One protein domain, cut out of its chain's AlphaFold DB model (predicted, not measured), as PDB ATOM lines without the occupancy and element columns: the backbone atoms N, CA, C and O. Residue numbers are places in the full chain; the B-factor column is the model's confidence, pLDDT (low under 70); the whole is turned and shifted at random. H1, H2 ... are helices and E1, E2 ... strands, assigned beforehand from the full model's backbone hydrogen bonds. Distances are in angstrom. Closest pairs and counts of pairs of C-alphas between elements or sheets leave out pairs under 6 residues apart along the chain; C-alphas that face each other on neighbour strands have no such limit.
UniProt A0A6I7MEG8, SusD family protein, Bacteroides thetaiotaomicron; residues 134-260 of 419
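AT A GLANCE: This is residues 134 to 260 of the 419 residues of the protein "SusD family protein" of Bacteroides thetaiotaomicron (UniProt A0A6I7MEG8). This domain has little regular structure: loops make most of it, with a tiny hairpin E1-E2 near the middle, H2, H3 and the loop of residues 165 to 192 toward one end, and H1 with both ends of the printed part toward the other. The 127 printed residues, 21 in named elements, run H1 H2 H3 E1 E2, mixed in class, the sheet antiparallel. The whole is compact, radius of gyration of the C-alphas 15.1 A, spanning 48 by 37 by 24 A.

HOW THE PARTS SIT: E1, residues 204 to 206, and E2, residues 209 to 211, form an antiparallel hairpin; N 206 and O 209, 2.8 A apart, are within hydrogen-bond range. H2, residues 161 to 164, and H3, residues 193 to 198, are close but not clearly touching; their closest C-alphas, of Val 164 and Phe 195, are 7.5 A apart. H1, residues 138 to 142, is apart from these four. Every O i to N i+4 pair is within range in H1 and H3; H2 is too short for one.

IN THESE COORDINATES: H3 measures 8.8 A from first to last C-alpha. H1 begins at C-alpha 138, (107.803, 132.476, 140.838); E2 ends at C-alpha 211, (125.451, 128.363, 140.381).

THE WHOLE: The printed part has no cut. Links H1 to H2 and H2 to H3 are long. Residue 254 has pLDDT under 70.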
ATOM      1  N   ASN A 134      95.088 128.157 139.584       78.44
ATOM      2  CA  ASN A 134      95.552 129.522 139.835       78.44
ATOM      3  C   ASN A 134      96.909 129.510 140.553       78.44
ATOM      4  O   ASN A 134      97.052 130.166 141.581       78.44
ATOM      5  N   GLY A 135      97.868 128.710 140.090       82.94
ATOM      6  CA  GLY A 135      99.165 128.606 140.756       82.94
ATOM      7  C   GLY A 135     100.089 129.786 140.451       82.94
ATOM      8  O   GLY A 135      99.860 130.603 139.549       82.94
ATOM      9  N   GLY A 136     101.165 129.868 141.221       85.81
ATOM     10  CA  GLY A 136     102.259 130.803 141.020       85.81
ATOM     11  C   GLY A 136     103.172 130.403 139.859       85.81
ATOM     12  O   GLY A 136     103.117 129.289 139.340       85.81
ATOM     13  N   ARG A 137     104.026 131.347 139.458       88.31
ATOM     14  CA  ARG A 137     105.092 131.147 138.459       88.31
ATOM     15  C   ARG A 137     106.469 131.550 138.983       88.31
ATOM     16  O   ARG A 137     107.399 131.685 138.200       88.31
ATOM     17  N   ARG A 138     106.604 131.824 140.286       90.44
ATOM     18  CA  ARG A 138     107.803 132.476 140.838       90.44
ATOM     19  C   ARG A 138     109.072 131.682 140.537       90.44
ATOM     20  O   ARG A 138     110.069 132.277 140.157       90.44
ATOM     21  N   GLU A 139     109.004 130.359 140.605       90.38
ATOM     22  CA  GLU A 139     110.112 129.444 140.318       90.38
ATOM     23  C   GLU A 139     110.614 129.580 138.874       90.38
ATOM     24  O   GLU A 139     111.819 129.616 138.643       90.38
ATOM     25  N   GLY A 140     109.695 129.731 137.910       91.56
ATOM     26  CA  GLY A 140     110.026 129.973 136.502       91.56
ATOM     27  C   GLY A 140     110.386 131.432 136.193       91.56
ATOM     28  O   GLY A 140     110.975 131.713 135.156       91.56
ATOM     29  N   LEU A 141     110.066 132.385 137.072       92.19
ATOM     30  CA  LEU A 141     110.348 133.804 136.836       92.19
ATOM     31  C   LEU A 141     111.632 134.290 137.511       92.19
ATOM     32  O   LEU A 141     112.297 135.142 136.937       92.19
ATOM     33  N   PHE A 142     111.958 133.826 138.720       92.56
ATOM     34  CA  PHE A 142     112.898 134.514 139.621       92.56
ATOM     35  C   PHE A 142     114.206 133.761 139.912       92.56
ATOM     36  O   PHE A 142     115.137 134.370 140.440       92.56
ATOM     37  N   GLY A 143     114.275 132.456 139.632       92.38
ATOM     38  CA  GLY A 143     115.452 131.631 139.933       92.38
ATOM     39  C   GLY A 143     116.651 131.875 139.001       92.38
ATOM     40  O   GLY A 143     116.638 132.803 138.194       92.38
ATOM     41  N   PRO A 144     117.698 131.034 139.079       95.50
ATOM     42  CA  PRO A 144     118.755 130.987 138.070       95.50
ATOM     43  C   PRO A 144     118.190 130.623 136.695       95.50
ATOM     44  O   PRO A 144     117.319 129.752 136.587       95.50
ATOM     45  N   VAL A 145     118.675 131.275 135.635       96.56
ATOM     46  CA  VAL A 145     118.154 131.063 134.274       96.56
ATOM     47  C   VAL A 145     118.426 129.646 133.805       96.56
ATOM     48  O   VAL A 145     117.522 129.007 133.275       96.56
ATOM     49  N   PHE A 146     119.630 129.124 134.045       96.00
ATOM     50  CA  PHE A 146     120.008 127.771 133.651       96.00
ATOM     51  C   PHE A 146     120.277 126.879 134.858       96.00
ATOM     52  O   PHE A 146     120.945 127.285 135.806       96.00
ATOM     53  N   VAL A 147     119.782 125.645 134.802       94.62
ATOM     54  CA  VAL A 147     120.082 124.583 135.766       94.62
ATOM     55  C   VAL A 147     120.302 123.284 134.989       94.62
ATOM     56  O   VAL A 147     119.476 122.889 134.168       94.62
ATOM     57  N   LYS A 148     121.433 122.619 135.216       92.62
ATOM     58  CA  LYS A 148     121.894 121.378 134.580       92.62
ATOM     59  C   LYS A 148     121.880 121.470 133.054       92.62
ATOM     60  O   LYS A 148     121.494 120.529 132.364       92.62
ATOM     61  N   GLY A 149     122.284 122.631 132.534       90.06
ATOM     62  CA  GLY A 149     122.332 122.927 131.099       90.06
ATOM     63  C   GLY A 149     120.972 123.166 130.433       90.06
ATOM     64  O   GLY A 149     120.915 123.265 129.210       90.06
ATOM     65  N   VAL A 150     119.883 123.263 131.202       92.50
ATOM     66  CA  VAL A 150     118.528 123.531 130.701       92.50
ATOM     67  C   VAL A 150     118.038 124.865 131.250       92.50
ATOM     68  O   VAL A 150     118.311 125.199 132.401       92.50
ATOM     69  N   GLN A 151     117.305 125.634 130.444       93.81
ATOM     70  CA  GLN A 151     116.657 126.846 130.934       93.81
ATOM     71  C   GLN A 151     115.573 126.478 131.962       93.81
ATOM     72  O   GLN A 151     114.614 125.780 131.637       93.81
ATOM     73  N   SER A 152     115.745 126.943 133.194       92.06
ATOM     74  CA  SER A 152     114.858 126.712 134.333       92.06
ATOM     75  C   SER A 152     114.060 127.963 134.710       92.06
ATOM     76  O   SER A 152     112.982 127.846 135.276       92.06
ATOM     77  N   SER A 153     114.519 129.174 134.380       94.38
ATOM     78  CA  SER A 153     113.751 130.393 134.668       94.38
ATOM     79  C   SER A 153     114.104 131.567 133.739       94.38
ATOM     80  O   SER A 153     114.938 131.422 132.843       94.38
ATOM     81  N   TRP A 154     113.468 132.725 133.950       94.44
ATOM     82  CA  TRP A 154     113.779 134.005 133.287       94.44
ATOM     83  C   TRP A 154     114.629 134.967 134.124       94.44
ATOM     84  O   TRP A 154     114.823 136.102 133.714       94.44
ATOM     85  N   GLY A 155     115.111 134.571 135.310       94.12
ATOM     86  CA  GLY A 155     116.056 135.399 136.067       94.12
ATOM     87  C   GLY A 155     115.564 136.802 136.453       94.12
ATOM     88  O   GLY A 155     116.385 137.651 136.777       94.12
ATOM     89  N   ASN A 156     114.253 137.072 136.451       93.06
ATOM     90  CA  ASN A 156     113.670 138.419 136.561       93.06
ATOM     91  C   ASN A 156     113.926 139.117 137.907       93.06
ATOM     92  O   ASN A 156     113.719 140.325 138.025       93.06
ATOM     93  N   MET A 157     114.304 138.368 138.947       93.88
ATOM     94  CA  MET A 157     114.543 138.910 140.281       93.88
ATOM     95  C   MET A 157     116.022 138.784 140.633       93.88
ATOM     96  O   MET A 157     116.499 137.746 141.093       93.88
ATOM     97  N   GLN A 158     116.738 139.884 140.426       95.81
ATOM     98  CA  GLN A 158     118.188 139.967 140.572       95.81
ATOM     99  C   GLN A 158     118.494 140.908 141.745       95.81
ATOM    100  O   GLN A 158     118.334 142.127 141.617       95.81
ATOM    101  N   PRO A 159     118.841 140.380 142.937       98.00
ATOM    102  CA  PRO A 159     119.183 141.208 144.086       98.00
ATOM    103  C   PRO A 159     120.285 142.209 143.751       98.00
ATOM    104  O   PRO A 159     121.244 141.878 143.060       98.00
ATOM    105  N   THR A 160     120.155 143.430 144.260       97.88
ATOM    106  CA  THR A 160     121.176 144.468 144.085       97.88
ATOM    107  C   THR A 160     122.288 144.292 145.113       97.88
ATOM    108  O   THR A 160     122.040 143.808 146.226       97.88
ATOM    109  N   GLN A 161     123.495 144.764 144.798       98.31
ATOM    110  CA  GLN A 161     124.599 144.798 145.757       98.31
ATOM    111  C   GLN A 161     124.199 145.549 147.034       98.31
ATOM    112  O   GLN A 161     124.483 145.100 148.136       98.31
ATOM    113  N   GLU A 162     123.428 146.632 146.910       97.31
ATOM    114  CA  GLU A 162     122.965 147.430 148.049       97.31
ATOM    115  C   GLU A 162     121.996 146.670 148.969       97.31
ATOM    116  O   GLU A 162     121.744 147.113 150.088       97.31
ATOM    117  N   LEU A 163     121.354 145.591 148.503       98.31
ATOM    118  CA  LEU A 163     120.599 144.683 149.372       98.31
ATOM    119  C   LEU A 163     121.532 143.638 149.987       98.31
ATOM    120  O   LEU A 163     121.406 143.350 151.173       98.31
ATOM    121  N   VAL A 164     122.464 143.095 149.202       98.62
ATOM    122  CA  VAL A 164     123.468 142.127 149.671       98.62
ATOM    123  C   VAL A 164     124.336 142.707 150.791       98.62
ATOM    124  O   VAL A 164     124.619 142.004 151.760       98.62
ATOM    125  N   ASP A 165     124.710 143.978 150.702       98.38
ATOM    126  CA  ASP A 165     125.546 144.666 151.692       98.38
ATOM    127  C   ASP A 165     124.812 144.976 153.001       98.38
ATOM    128  O   ASP A 165     125.443 145.077 154.053       98.38
ATOM    129  N   ASP A 166     123.479 145.066 152.966       98.19
ATOM    130  CA  ASP A 166     122.677 145.315 154.166       98.19
ATOM    131  C   ASP A 166     122.662 144.105 155.110       98.19
ATOM    132  O   ASP A 166     122.570 144.295 156.324       98.19
ATOM    133  N   TYR A 167     122.791 142.876 154.589       98.69
ATOM    134  CA  TYR A 167     122.890 141.680 155.432       98.69
ATOM    135  C   TYR A 167     124.105 141.771 156.361       98.69
ATOM    136  O   TYR A 167     125.232 142.030 155.932       98.69
ATOM    137  N   CYS A 168     123.909 141.489 157.642       98.56
ATOM    138  CA  CYS A 168     124.999 141.497 158.609       98.56
ATOM    139  C   CYS A 168     125.994 140.348 158.397       98.56
ATOM    140  O   CYS A 168     125.740 139.356 157.705       98.56
ATOM    141  N   MET A 169     127.126 140.456 159.088       98.69
ATOM    142  CA  MET A 169     127.939 139.298 159.446       98.69
ATOM    143  C   MET A 169     127.220 138.459 160.520       98.69
ATOM    144  O   MET A 169     126.319 138.940 161.209       98.69
ATOM    145  N   ALA A 170     127.614 137.197 160.692       98.44
ATOM    146  CA  ALA A 170     126.984 136.249 161.619       98.44
ATOM    147  C   ALA A 170     127.023 136.703 163.089       98.44
ATOM    148  O   ALA A 170     126.201 136.271 163.890       98.44
ATOM    149  N   ASN A 171     127.951 137.595 163.448       98.19
ATOM    150  CA  ASN A 171     128.033 138.220 164.773       98.19
ATOM    151  C   ASN A 171     127.036 139.375 164.980       98.19
ATOM    152  O   ASN A 171     127.017 139.978 166.045       98.19
ATOM    153  N   GLY A 172     126.223 139.698 163.976       98.25
ATOM    154  CA  GLY A 172     125.180 140.709 164.056       98.25
ATOM    155  C   GLY A 172     125.579 142.115 163.607       98.25
ATOM    156  O   GLY A 172     124.693 142.970 163.468       98.25
ATOM    157  N   LEU A 173     126.867 142.345 163.336       98.56
ATOM    158  CA  LEU A 173     127.409 143.637 162.916       98.56
ATOM    159  C   LEU A 173     127.267 143.852 161.394       98.56
ATOM    160  O   LEU A 173     127.389 142.892 160.628       98.56
ATOM    161  N   PRO A 174     127.019 145.096 160.929       98.31
ATOM    162  CA  PRO A 174     127.061 145.422 159.501       98.31
ATOM    163  C   PRO A 174     128.454 145.176 158.916       98.31
ATOM    164  O   PRO A 174     129.452 145.317 159.620       98.31
ATOM    165  N   ILE A 175     128.541 144.913 157.610       98.31
ATOM    166  CA  ILE A 175     129.829 144.702 156.922       98.31
ATOM    167  C   ILE A 175     130.766 145.918 156.992       98.31
ATOM    168  O   ILE A 175     131.979 145.783 156.860       98.31
ATOM    169  N   THR A 176     130.207 147.111 157.214       97.62
ATOM    170  CA  THR A 176     130.955 148.365 157.357       97.62
ATOM    171  C   THR A 176     131.560 148.546 158.746       97.62
ATOM    172  O   THR A 176     132.370 149.451 158.937       97.62
ATOM    173  N   ASP A 177     131.156 147.737 159.730       97.75
ATOM    174  CA  ASP A 177     131.762 147.772 161.055       97.75
ATOM    175  C   ASP A 177     133.153 147.111 161.000       97.75
ATOM    176  O   ASP A 177     133.262 145.960 160.556       97.75
ATOM    177  N   PRO A 178     134.227 147.782 161.455       96.94
ATOM    178  CA  PRO A 178     135.574 147.211 161.459       96.94
ATOM    179  C   PRO A 178     135.715 145.910 162.265       96.94
ATOM    180  O   PRO A 178     136.604 145.109 161.979       96.94
ATOM    181  N   ALA A 179     134.851 145.676 163.259       97.44
ATOM    182  CA  ALA A 179     134.825 144.461 164.073       97.44
ATOM    183  C   ALA A 179     133.929 143.352 163.487       97.44
ATOM    184  O   ALA A 179     133.832 142.264 164.056       97.44
ATOM    185  N   SER A 180     133.286 143.590 162.339       98.25
ATOM    186  CA  SER A 180     132.399 142.615 161.691       98.25
ATOM    187  C   SER A 180     133.135 141.370 161.184       98.25
ATOM    188  O   SER A 180     132.551 140.290 161.111       98.25
ATOM    189  N   GLY A 181     134.422 141.510 160.846       97.88
ATOM    190  CA  GLY A 181     135.213 140.456 160.212       97.88
ATOM    191  C   GLY A 181     134.903 140.258 158.723       97.88
ATOM    192  O   GLY A 181     135.290 139.232 158.161       97.88
ATOM    193  N   TYR A 182     134.208 141.205 158.083       98.50
ATOM    194  CA  TYR A 182     133.958 141.179 156.644       98.50
ATOM    195  C   TYR A 182     135.268 141.188 155.842       98.50
ATOM    196  O   TYR A 182     136.194 141.950 156.126       98.50
ATOM    197  N   ASN A 183     135.340 140.342 154.814       97.50
ATOM    198  CA  ASN A 183     136.472 140.264 153.898       97.50
ATOM    199  C   ASN A 183     135.975 140.442 152.463       97.50
ATOM    200  O   ASN A 183     135.313 139.557 151.929       97.50
ATOM    201  N   LYS A 184     136.359 141.545 151.816       96.00
ATOM    202  CA  LYS A 184     135.962 141.841 150.431       96.00
ATOM    203  C   LYS A 184     136.418 140.792 149.406       96.00
ATOM    204  O   LYS A 184     135.767 140.635 148.388       96.00
ATOM    205  N   ASN A 185     137.492 140.047 149.688       94.56
ATOM    206  CA  ASN A 185     137.986 138.977 148.812       94.56
ATOM    207  C   ASN A 185     137.261 137.637 149.063       94.56
ATOM    208  O   ASN A 185     137.554 136.637 148.414       94.56
ATOM    209  N   ASN A 186     136.373 137.581 150.060       95.88
ATOM    210  CA  ASN A 186     135.491 136.448 150.330       95.88
ATOM    211  C   ASN A 186     134.168 136.960 150.942       95.88
ATOM    212  O   ASN A 186     133.880 136.702 152.118       95.88
ATOM    213  N   PRO A 187     133.385 137.740 150.172       97.62
ATOM    214  CA  PRO A 187     132.306 138.583 150.698       97.62
ATOM    215  C   PRO A 187     131.083 137.794 151.188       97.62
ATOM    216  O   PRO A 187     130.199 138.341 151.852       97.62
ATOM    217  N   TYR A 188     131.021 136.500 150.869       98.31
ATOM    218  CA  TYR A 188     129.891 135.625 151.179       98.31
ATOM    219  C   TYR A 188     130.125 134.753 152.414       98.31
ATOM    220  O   TYR A 188     129.216 134.052 152.856       98.31
ATOM    221  N   LYS A 189     131.320 134.784 153.010       98.00
ATOM    222  CA  LYS A 189     131.640 133.982 154.195       98.00
ATOM    223  C   LYS A 189     131.149 134.652 155.481       98.00
ATOM    224  O   LYS A 189     131.260 135.863 155.636       98.00
ATOM    225  N   ASN A 190     130.684 133.842 156.436       98.00
ATOM    226  CA  ASN A 190     130.286 134.265 157.786       98.00
ATOM    227  C   ASN A 190     129.218 135.376 157.810       98.00
ATOM    228  O   ASN A 190     129.265 136.256 158.668       98.00
ATOM    229  N   ARG A 191     128.264 135.350 156.878       98.56
ATOM    230  CA  ARG A 191     127.088 136.234 156.875       98.56
ATOM    231  C   ARG A 191     126.011 135.694 157.818       98.56
ATOM    232  O   ARG A 191     126.083 134.543 158.250       98.56
ATOM    233  N   GLU A 192     125.016 136.506 158.161       98.25
ATOM    234  CA  GLU A 192     123.838 136.014 158.893       98.25
ATOM    235  C   GLU A 192     123.068 134.942 158.094       98.25
ATOM    236  O   GLU A 192     123.100 134.939 156.860       98.25
ATOM    237  N   LYS A 193     122.342 134.034 158.765       97.50
ATOM    238  CA  LYS A 193     121.683 132.895 158.088       97.50
ATOM    239  C   LYS A 193     120.701 133.332 157.001       97.50
ATOM    240  O   LYS A 193     120.637 132.701 155.946       97.50
ATOM    241  N   ARG A 194     119.985 134.440 157.220       97.75
ATOM    242  CA  ARG A 194     119.034 135.004 156.247       97.75
ATOM    243  C   ARG A 194     119.665 135.341 154.899       97.75
ATOM    244  O   ARG A 194     118.964 135.233 153.896       97.75
ATOM    245  N   PHE A 195     120.952 135.701 154.846       98.56
ATOM    246  CA  PHE A 195     121.658 135.941 153.582       98.56
ATOM    247  C   PHE A 195     121.639 134.681 152.706       98.56
ATOM    248  O   PHE A 195     121.136 134.712 151.585       98.56
ATOM    249  N   TYR A 196     122.064 133.546 153.265       97.69
ATOM    250  CA  TYR A 196     122.122 132.253 152.570       97.69
ATOM    251  C   TYR A 196     120.746 131.685 152.197       97.69
ATOM    252  O   TYR A 196     120.625 130.879 151.273       97.69
ATOM    253  N   GLN A 197     119.708 132.096 152.928       96.19
ATOM    254  CA  GLN A 197     118.315 131.718 152.680       96.19
ATOM    255  C   GLN A 197     117.628 132.621 151.649       96.19
ATOM    256  O   GLN A 197     116.593 132.244 151.112       96.19
ATOM    257  N   SER A 198     118.176 133.809 151.377       97.00
ATOM    258  CA  SER A 198     117.517 134.819 150.540       97.00
ATOM    259  C   SER A 198     118.195 135.056 149.205       97.00
ATOM    260  O   SER A 198     117.503 135.349 148.232       97.00
ATOM    261  N   ILE A 199     119.517 134.913 149.151       98.31
ATOM    262  CA  ILE A 199     120.340 135.271 148.001       98.31
ATOM    263  C   ILE A 199     121.020 134.016 147.461       98.31
ATOM    264  O   ILE A 199     121.689 133.297 148.205       98.31
ATOM    265  N   LEU A 200     120.873 133.779 146.161       98.25
ATOM    266  CA  LEU A 200     121.777 132.925 145.401       98.25
ATOM    267  C   LEU A 200     122.888 133.817 144.850       98.25
ATOM    268  O   LEU A 200     122.636 134.784 144.133       98.25
ATOM    269  N   TYR A 201     124.114 133.496 145.231       98.44
ATOM    270  CA  TYR A 201     125.347 134.159 144.815       98.44
ATOM    271  C   TYR A 201     126.289 133.124 144.188       98.44
ATOM    272  O   TYR A 201     126.032 131.922 144.273       98.44
ATOM    273  N   ASP A 202     127.390 133.575 143.593       98.44
ATOM    274  CA  ASP A 202     128.401 132.686 143.012       98.44
ATOM    275  C   ASP A 202     128.868 131.579 143.979       98.44
ATOM    276  O   ASP A 202     129.306 131.848 145.098       98.44
ATOM    277  N   GLY A 203     128.767 130.325 143.544       97.31
ATOM    278  CA  GLY A 203     129.078 129.144 144.351       97.31
ATOM    279  C   GLY A 203     127.915 128.624 145.207       97.31
ATOM    280  O   GLY A 203     128.078 127.680 145.982       97.31
ATOM    281  N   SER A 204     126.723 129.220 145.108       97.88
ATOM    282  CA  SER A 204     125.532 128.703 145.795       97.88
ATOM    283  C   SER A 204     125.054 127.403 145.155       97.88
ATOM    284  O   SER A 204     124.871 127.338 143.945       97.88
ATOM    285  N   MET A 205     124.758 126.390 145.970       96.69
ATOM    286  CA  MET A 205     124.050 125.197 145.498       96.69
ATOM    287  C   MET A 205     122.568 125.507 145.275       96.69
ATOM    288  O   MET A 205     121.917 126.016 146.191       96.69
ATOM    289  N   TRP A 206     122.044 125.153 144.103       95.31
ATOM    290  CA  TRP A 206     120.634 125.235 143.726       95.31
ATOM    291  C   TRP A 206     120.239 124.001 142.904       95.31
ATOM    292  O   TRP A 206     120.854 123.690 141.886       95.31
ATOM    293  N   GLN A 207     119.235 123.251 143.362       93.25
ATOM    294  CA  GLN A 207     118.714 122.045 142.698       93.25
ATOM    295  C   GLN A 207     119.786 120.978 142.399       93.25
ATOM    296  O   GLN A 207     119.689 120.191 141.449       93.25
ATOM    297  N   GLY A 208     120.806 120.912 143.258       93.12
ATOM    298  CA  GLY A 208     121.920 119.971 143.151       93.12
ATOM    299  C   GLY A 208     123.021 120.385 142.170       93.12
ATOM    300  O   GLY A 208     123.859 119.548 141.848       93.12
ATOM    301  N   GLU A 209     123.038 121.635 141.709       94.81
ATOM    302  CA  GLU A 209     124.121 122.221 140.912       94.81
ATOM    303  C   GLU A 209     124.676 123.475 141.595       94.81
ATOM    304  O   GLU A 209     123.954 124.183 142.294       94.81
ATOM    305  N   GLU A 210     125.967 123.740 141.413       97.12
ATOM    306  CA  GLU A 210     126.595 124.992 141.831       97.12
ATOM    307  C   GLU A 210     126.303 126.091 140.798       97.12
ATOM    308  O   GLU A 210     126.626 125.952 139.619       97.12
ATOM    309  N   ILE A 211     125.700 127.198 141.233       97.50
ATOM    310  CA  ILE A 211     125.451 128.363 140.381       97.50
ATOM    311  C   ILE A 211     126.725 129.194 140.293       97.50
ATOM    312  O   ILE A 211     127.184 129.748 141.292       97.50
ATOM    313  N   ILE A 212     127.278 129.298 139.087       97.75
ATOM    314  CA  ILE A 212     128.518 130.028 138.815       97.75
ATOM    315  C   ILE A 212     128.190 131.277 138.001       97.75
ATOM    316  O   ILE A 212     127.655 131.154 136.898       97.75
ATOM    317  N   THR A 213     128.538 132.453 138.528       97.94
ATOM    318  CA  THR A 213     128.323 133.754 137.862       97.94
ATOM    319  C   THR A 213     129.626 134.445 137.449       97.94
ATOM    320  O   THR A 213     129.589 135.519 136.853       97.94
ATOM    321  N   ARG A 214     130.783 133.824 137.725       97.50
ATOM    322  CA  ARG A 214     132.122 134.307 137.338       97.50
ATOM    323  C   ARG A 214     132.271 134.487 135.833       97.50
ATOM    324  O   ARG A 214     131.774 133.673 135.063       97.50
ATOM    325  N   VAL A 215     133.039 135.501 135.450       97.12
ATOM    326  CA  VAL A 215     133.377 135.828 134.060       97.12
ATOM    327  C   VAL A 215     134.452 134.884 133.516       97.12
ATOM    328  O   VAL A 215     135.411 134.557 134.216       97.12
ATOM    329  N   GLY A 216     134.327 134.492 132.247       94.12
ATOM    330  CA  GLY A 216     135.347 133.756 131.499       94.12
ATOM    331  C   GLY A 216     135.420 132.257 131.797       94.12
ATOM    332  O   GLY A 216     136.364 131.600 131.359       94.12
ATOM    333  N   VAL A 217     134.443 131.702 132.520       92.19
ATOM    334  CA  VAL A 217     134.409 130.270 132.885       92.19
ATOM    335  C   VAL A 217     133.490 129.447 131.984       92.19
ATOM    336  O   VAL A 217     133.496 128.220 132.070       92.19
ATOM    337  N   GLY A 218     132.705 130.100 131.117       92.81
ATOM    338  CA  GLY A 218     131.783 129.422 130.203       92.81
ATOM    339  C   GLY A 218     130.542 128.858 130.900       92.81
ATOM    340  O   GLY A 218     129.906 127.941 130.378       92.81
ATOM    341  N   SER A 219     130.207 129.380 132.084       96.00
ATOM    342  CA  SER A 219     128.950 129.064 132.761       96.00
ATOM    343  C   SER A 219     127.783 129.643 131.957       96.00
ATOM    344  O   SER A 219     127.850 130.802 131.552       96.00
ATOM    345  N   PRO A 220     126.669 128.914 131.771       96.06
ATOM    346  CA  PRO A 220     125.471 129.493 131.164       96.06
ATOM    347  C   PRO A 220     124.808 130.560 132.056       96.06
ATOM    348  O   PRO A 220     123.957 131.299 131.576       96.06
ATOM    349  N   ASN A 221     125.191 130.653 133.338       97.31
ATOM    350  CA  ASN A 221     124.778 131.719 134.258       97.31
ATOM    351  C   ASN A 221     125.896 132.745 134.533       97.31
ATOM    352  O   ASN A 221     125.800 133.487 135.512       97.31
ATOM    353  N   GLU A 222     126.964 132.763 133.727       97.31
ATOM    354  CA  GLU A 222     127.990 133.811 133.773       97.31
ATOM    355  C   GLU A 222     127.334 135.200 133.706       97.31
ATOM    356  O   GLU A 222     126.444 135.415 132.887       97.31
ATOM    357  N   ILE A 223     127.731 136.118 134.596       97.50
ATOM    358  CA  ILE A 223     127.106 137.444 134.709       97.50
ATOM    359  C   ILE A 223     127.108 138.187 133.364       97.50
ATOM    360  O   ILE A 223     128.150 138.357 132.731       97.50
ATOM    361  N   ASP A 224     125.944 138.703 132.971       95.81
ATOM    362  CA  ASP A 224     125.774 139.517 131.770       95.81
ATOM    363  C   ASP A 224     125.707 141.001 132.143       95.81
ATOM    364  O   ASP A 224     124.639 141.586 132.319       95.81
ATOM    365  N   THR A 225     126.871 141.641 132.260       94.44
ATOM    366  CA  THR A 225     126.959 143.076 132.591       94.44
ATOM    367  C   THR A 225     126.415 144.000 131.492       94.44
ATOM    368  O   THR A 225     126.221 145.188 131.736       94.44
ATOM    369  N   SER A 226     126.196 143.485 130.277       92.00
ATOM    370  CA  SER A 226     125.542 144.214 129.179       92.00
ATOM    371  C   SER A 226     124.020 144.187 129.278       92.00
ATOM    372  O   SER A 226     123.370 145.049 128.691       92.00
ATOM    373  N   SER A 227     123.456 143.257 130.059       90.50
ATOM    374  CA  SER A 227     122.013 143.040 130.169       90.50
ATOM    375  C   SER A 227     121.348 142.709 128.820       90.50
ATOM    376  O   SER A 227     120.208 143.111 128.579       90.50
ATOM    377  N   ASP A 228     122.057 141.981 127.952       92.25
ATOM    378  CA  ASP A 228     121.596 141.559 126.620       92.25
ATOM    379  C   ASP A 228     120.813 140.227 126.654       92.25
ATOM    380  O   ASP A 228     120.268 139.780 125.640       92.25
ATOM    381  N   SER A 229     120.742 139.584 127.820       93.00
ATOM    382  CA  SER A 229     120.052 138.320 128.076       93.00
ATOM    383  C   SER A 229     119.284 138.329 129.406       93.00
ATOM    384  O   SER A 229     119.383 139.267 130.195       93.00
ATOM    385  N   ASP A 230     118.527 137.258 129.667       93.38
ATOM    386  CA  ASP A 230     117.789 137.056 130.928       93.38
ATOM    387  C   ASP A 230     118.706 136.695 132.117       93.38
ATOM    388  O   ASP A 230     118.267 136.647 133.270       93.38
ATOM    389  N   VAL A 231     119.981 136.382 131.850       96.00
ATOM    390  CA  VAL A 231     120.967 136.012 132.876       96.00
ATOM    391  C   VAL A 231     121.253 137.213 133.777       96.00
ATOM    392  O   VAL A 231     121.117 138.368 133.379       96.00
ATOM    393  N   THR A 232     121.615 136.943 135.033       97.31
ATOM    394  CA  THR A 232     121.868 137.995 136.022       97.31
ATOM    395  C   THR A 232     122.847 139.055 135.524       97.31
ATOM    396  O   THR A 232     123.957 138.726 135.109       97.31
ATOM    397  N   ASN A 233     122.455 140.329 135.618       96.81
ATOM    398  CA  ASN A 233     123.349 141.469 135.410       96.81
ATOM    399  C   ASN A 233     123.887 142.032 136.740       96.81
ATOM    400  O   ASN A 233     124.787 142.869 136.746       96.81
ATOM    401  N   THR A 234     123.386 141.533 137.880       97.94
ATOM    402  CA  THR A 234     123.886 141.878 139.218       97.94
ATOM    403  C   THR A 234     124.841 140.832 139.797       97.94
ATOM    404  O   THR A 234     125.472 141.094 140.818       97.94
ATOM    405  N   GLY A 235     124.943 139.644 139.195       98.00
ATOM    406  CA  GLY A 235     125.699 138.511 139.745       98.00
ATOM    407  C   GLY A 235     124.943 137.717 140.821       98.00
ATOM    408  O   GLY A 235     125.516 136.804 141.420       98.00
ATOM    409  N   TYR A 236     123.667 138.044 141.051       98.56
ATOM    410  CA  TYR A 236     122.800 137.438 142.062       98.56
ATOM    411  C   TYR A 236     121.456 136.978 141.483       98.56
ATOM    412  O   TYR A 236     120.925 137.591 140.555       98.56
ATOM    413  N   TYR A 237     120.857 135.970 142.117       98.00
ATOM    414  CA  TYR A 237     119.445 135.594 141.964       98.00
ATOM    415  C   TYR A 237     118.764 135.523 143.335       98.00
ATOM    416  O   TYR A 237     119.426 135.454 144.376       98.00
ATOM    417  N   THR A 238     117.434 135.520 143.372       95.69
ATOM    418  CA  THR A 238     116.711 135.257 144.625       95.69
ATOM    419  C   THR A 238     116.632 133.776 144.942       95.69
ATOM    420  O   THR A 238     116.387 132.966 144.056       95.69
ATOM    421  N   ARG A 239     116.767 133.439 146.228       95.31
ATOM    422  CA  ARG A 239     116.455 132.109 146.775       95.31
ATOM    423  C   ARG A 239     115.127 132.086 147.521       95.31
ATOM    424  O   ARG A 239     114.358 131.142 147.431       95.31
ATOM    425  N   LYS A 240     114.875 133.128 148.310       95.12
ATOM    426  CA  LYS A 240     113.650 133.248 149.099       95.12
ATOM    427  C   LYS A 240     112.463 133.485 148.169       95.12
ATOM    428  O   LYS A 240     112.617 134.139 147.141       95.12
ATOM    429  N   THR A 241     111.283 133.020 148.578       92.12
ATOM    430  CA  THR A 241     110.007 133.071 147.832       92.12
ATOM    431  C   THR A 241     109.843 132.076 146.682       92.12
ATOM    432  O   THR A 241     108.765 132.065 146.084       92.12
ATOM    433  N   ILE A 242     110.857 131.245 146.412       91.25
ATOM    434  CA  ILE A 242     110.806 130.156 145.431       91.25
ATOM    435  C   ILE A 242     111.138 128.816 146.091       91.25
ATOM    436  O   ILE A 242     112.028 128.736 146.941       91.25
ATOM    437  N   ASP A 243     110.417 127.768 145.700       90.12
ATOM    438  CA  ASP A 243     110.604 126.412 146.216       90.12
ATOM    439  C   ASP A 243     111.663 125.655 145.396       90.12
ATOM    440  O   ASP A 243     111.466 125.344 144.222       90.12
ATOM    441  N   GLU A 244     112.797 125.325 146.019       90.00
ATOM    442  CA  GLU A 244     113.897 124.611 145.356       90.00
ATOM    443  C   GLU A 244     113.496 123.190 144.911       90.00
ATOM    444  O   GLU A 244     114.106 122.638 143.996       90.00
ATOM    445  N   SER A 245     112.454 122.593 145.501       88.19
ATOM    446  CA  SER A 245     111.949 121.279 145.083       88.19
ATOM    447  C   SER A 245     111.153 121.319 143.773       88.19
ATOM    448  O   SER A 245     110.954 120.280 143.137       88.19
ATOM    449  N   VAL A 246     110.732 122.508 143.340       87.75
ATOM    450  CA  VAL A 246     109.930 122.710 142.137       87.75
ATOM    451  C   VAL A 246     110.841 123.058 140.964       87.75
ATOM    452  O   VAL A 246     111.597 124.027 140.981       87.75
ATOM    453  N   ASN A 247     110.752 122.269 139.896       85.44
ATOM    454  CA  ASN A 247     111.476 122.550 138.665       85.44
ATOM    455  C   ASN A 247     110.925 123.830 138.007       85.44
ATOM    456  O   ASN A 247     109.751 123.900 137.628       85.44
ATOM    457  N   GLY A 248     111.779 124.844 137.865       83.56
ATOM    458  CA  GLY A 248     111.394 126.122 137.276       83.56
ATOM    459  C   GLY A 248     111.003 125.993 135.801       83.56
ATOM    460  O   GLY A 248     110.071 126.667 135.358       83.56
ATOM    461  N   ALA A 249     111.631 125.069 135.058       85.12
ATOM    462  CA  ALA A 249     111.344 124.849 133.638       85.12
ATOM    463  C   ALA A 249     109.869 124.478 133.402       85.12
ATOM    464  O   ALA A 249     109.240 124.955 132.456       85.12
ATOM    465  N   ASP A 250     109.288 123.703 134.323       81.19
ATOM    466  CA  ASP A 250     107.876 123.313 134.293       81.19
ATOM    467  C   ASP A 250     106.938 124.492 134.612       81.19
ATOM    468  O   ASP A 250     105.736 124.405 134.371       81.19
ATOM    469  N   ASN A 251     107.473 125.599 135.139       75.81
ATOM    470  CA  ASN A 251     106.743 126.798 135.559       75.81
ATOM    471  C   ASN A 251     106.924 128.012 134.633       75.81
ATOM    472  O   ASN A 251     106.245 129.025 134.813       75.81
ATOM    473  N   LEU A 252     107.786 127.925 133.612       75.88
ATOM    474  CA  LEU A 252     108.009 129.007 132.638       75.88
ATOM    475  C   LEU A 252     106.713 129.426 131.924       75.88
ATOM    476  O   LEU A 252     106.476 130.604 131.660       75.88
ATOM    477  N   GLN A 253     105.856 128.452 131.613       71.31
ATOM    478  CA  GLN A 253     104.602 128.664 130.878       71.31
ATOM    479  C   GLN A 253     103.365 128.196 131.645       71.31
ATOM    480  O   GLN A 253     102.241 128.574 131.303       71.31
ATOM    481  N   MET A 254     103.557 127.391 132.690       67.38
ATOM    482  CA  MET A 254     102.479 126.814 133.479       67.38
ATOM    483  C   MET A 254     102.512 127.391 134.892       67.38
ATOM    484  O   MET A 254     103.557 127.521 135.512       67.38
ATOM    485  N   SER A 255     101.346 127.769 135.395       77.12
ATOM    486  CA  SER A 255     101.160 128.285 136.751       77.12
ATOM    487  C   SER A 255     101.105 127.125 137.753       77.12
ATOM    488  O   SER A 255     100.043 126.849 138.303       77.12
ATOM    489  N   ASN A 256     102.211 126.392 137.921       78.50
ATOM    490  CA  ASN A 256     102.252 125.157 138.715       78.50
ATOM    491  C   ASN A 256     102.773 125.362 140.148       78.50
ATOM    492  O   ASN A 256     102.700 124.426 140.940       78.50
ATOM    493  N   GLY A 257     103.271 126.549 140.509       84.06
ATOM    494  CA  GLY A 257     103.708 126.850 141.870       84.06
ATOM    495  C   GLY A 257     102.527 126.824 142.843       84.06
ATOM    496  O   GLY A 257     101.534 127.525 142.642       84.06
ATOM    497  N   MET A 258     102.614 126.018 143.897       88.69
ATOM    498  CA  MET A 258     101.506 125.810 144.843       88.69
ATOM    499  C   MET A 258     101.748 126.427 146.228       88.69
ATOM    500  O   MET A 258     100.869 126.364 147.084       88.69
ATOM    501  N   ALA A 259     102.894 127.075 146.449       92.00
ATOM    502  CA  ALA A 259     103.127 127.881 147.642       92.00
ATOM    503  C   ALA A 259     102.202 129.110 147.656       92.00
ATOM    504  O   ALA A 259     102.117 129.848 146.672       92.00
ATOM    505  N   ASN A 260     101.516 129.344 148.773       93.62
ATOM    506  CA  ASN A 260     100.595 130.463 148.929       93.62
ATOM    507  C   ASN A 260     101.317 131.814 148.810       93.62
ATOM    508  O   ASN A 260     102.460 131.985 149.242       93.62
TER     509      ASN A 260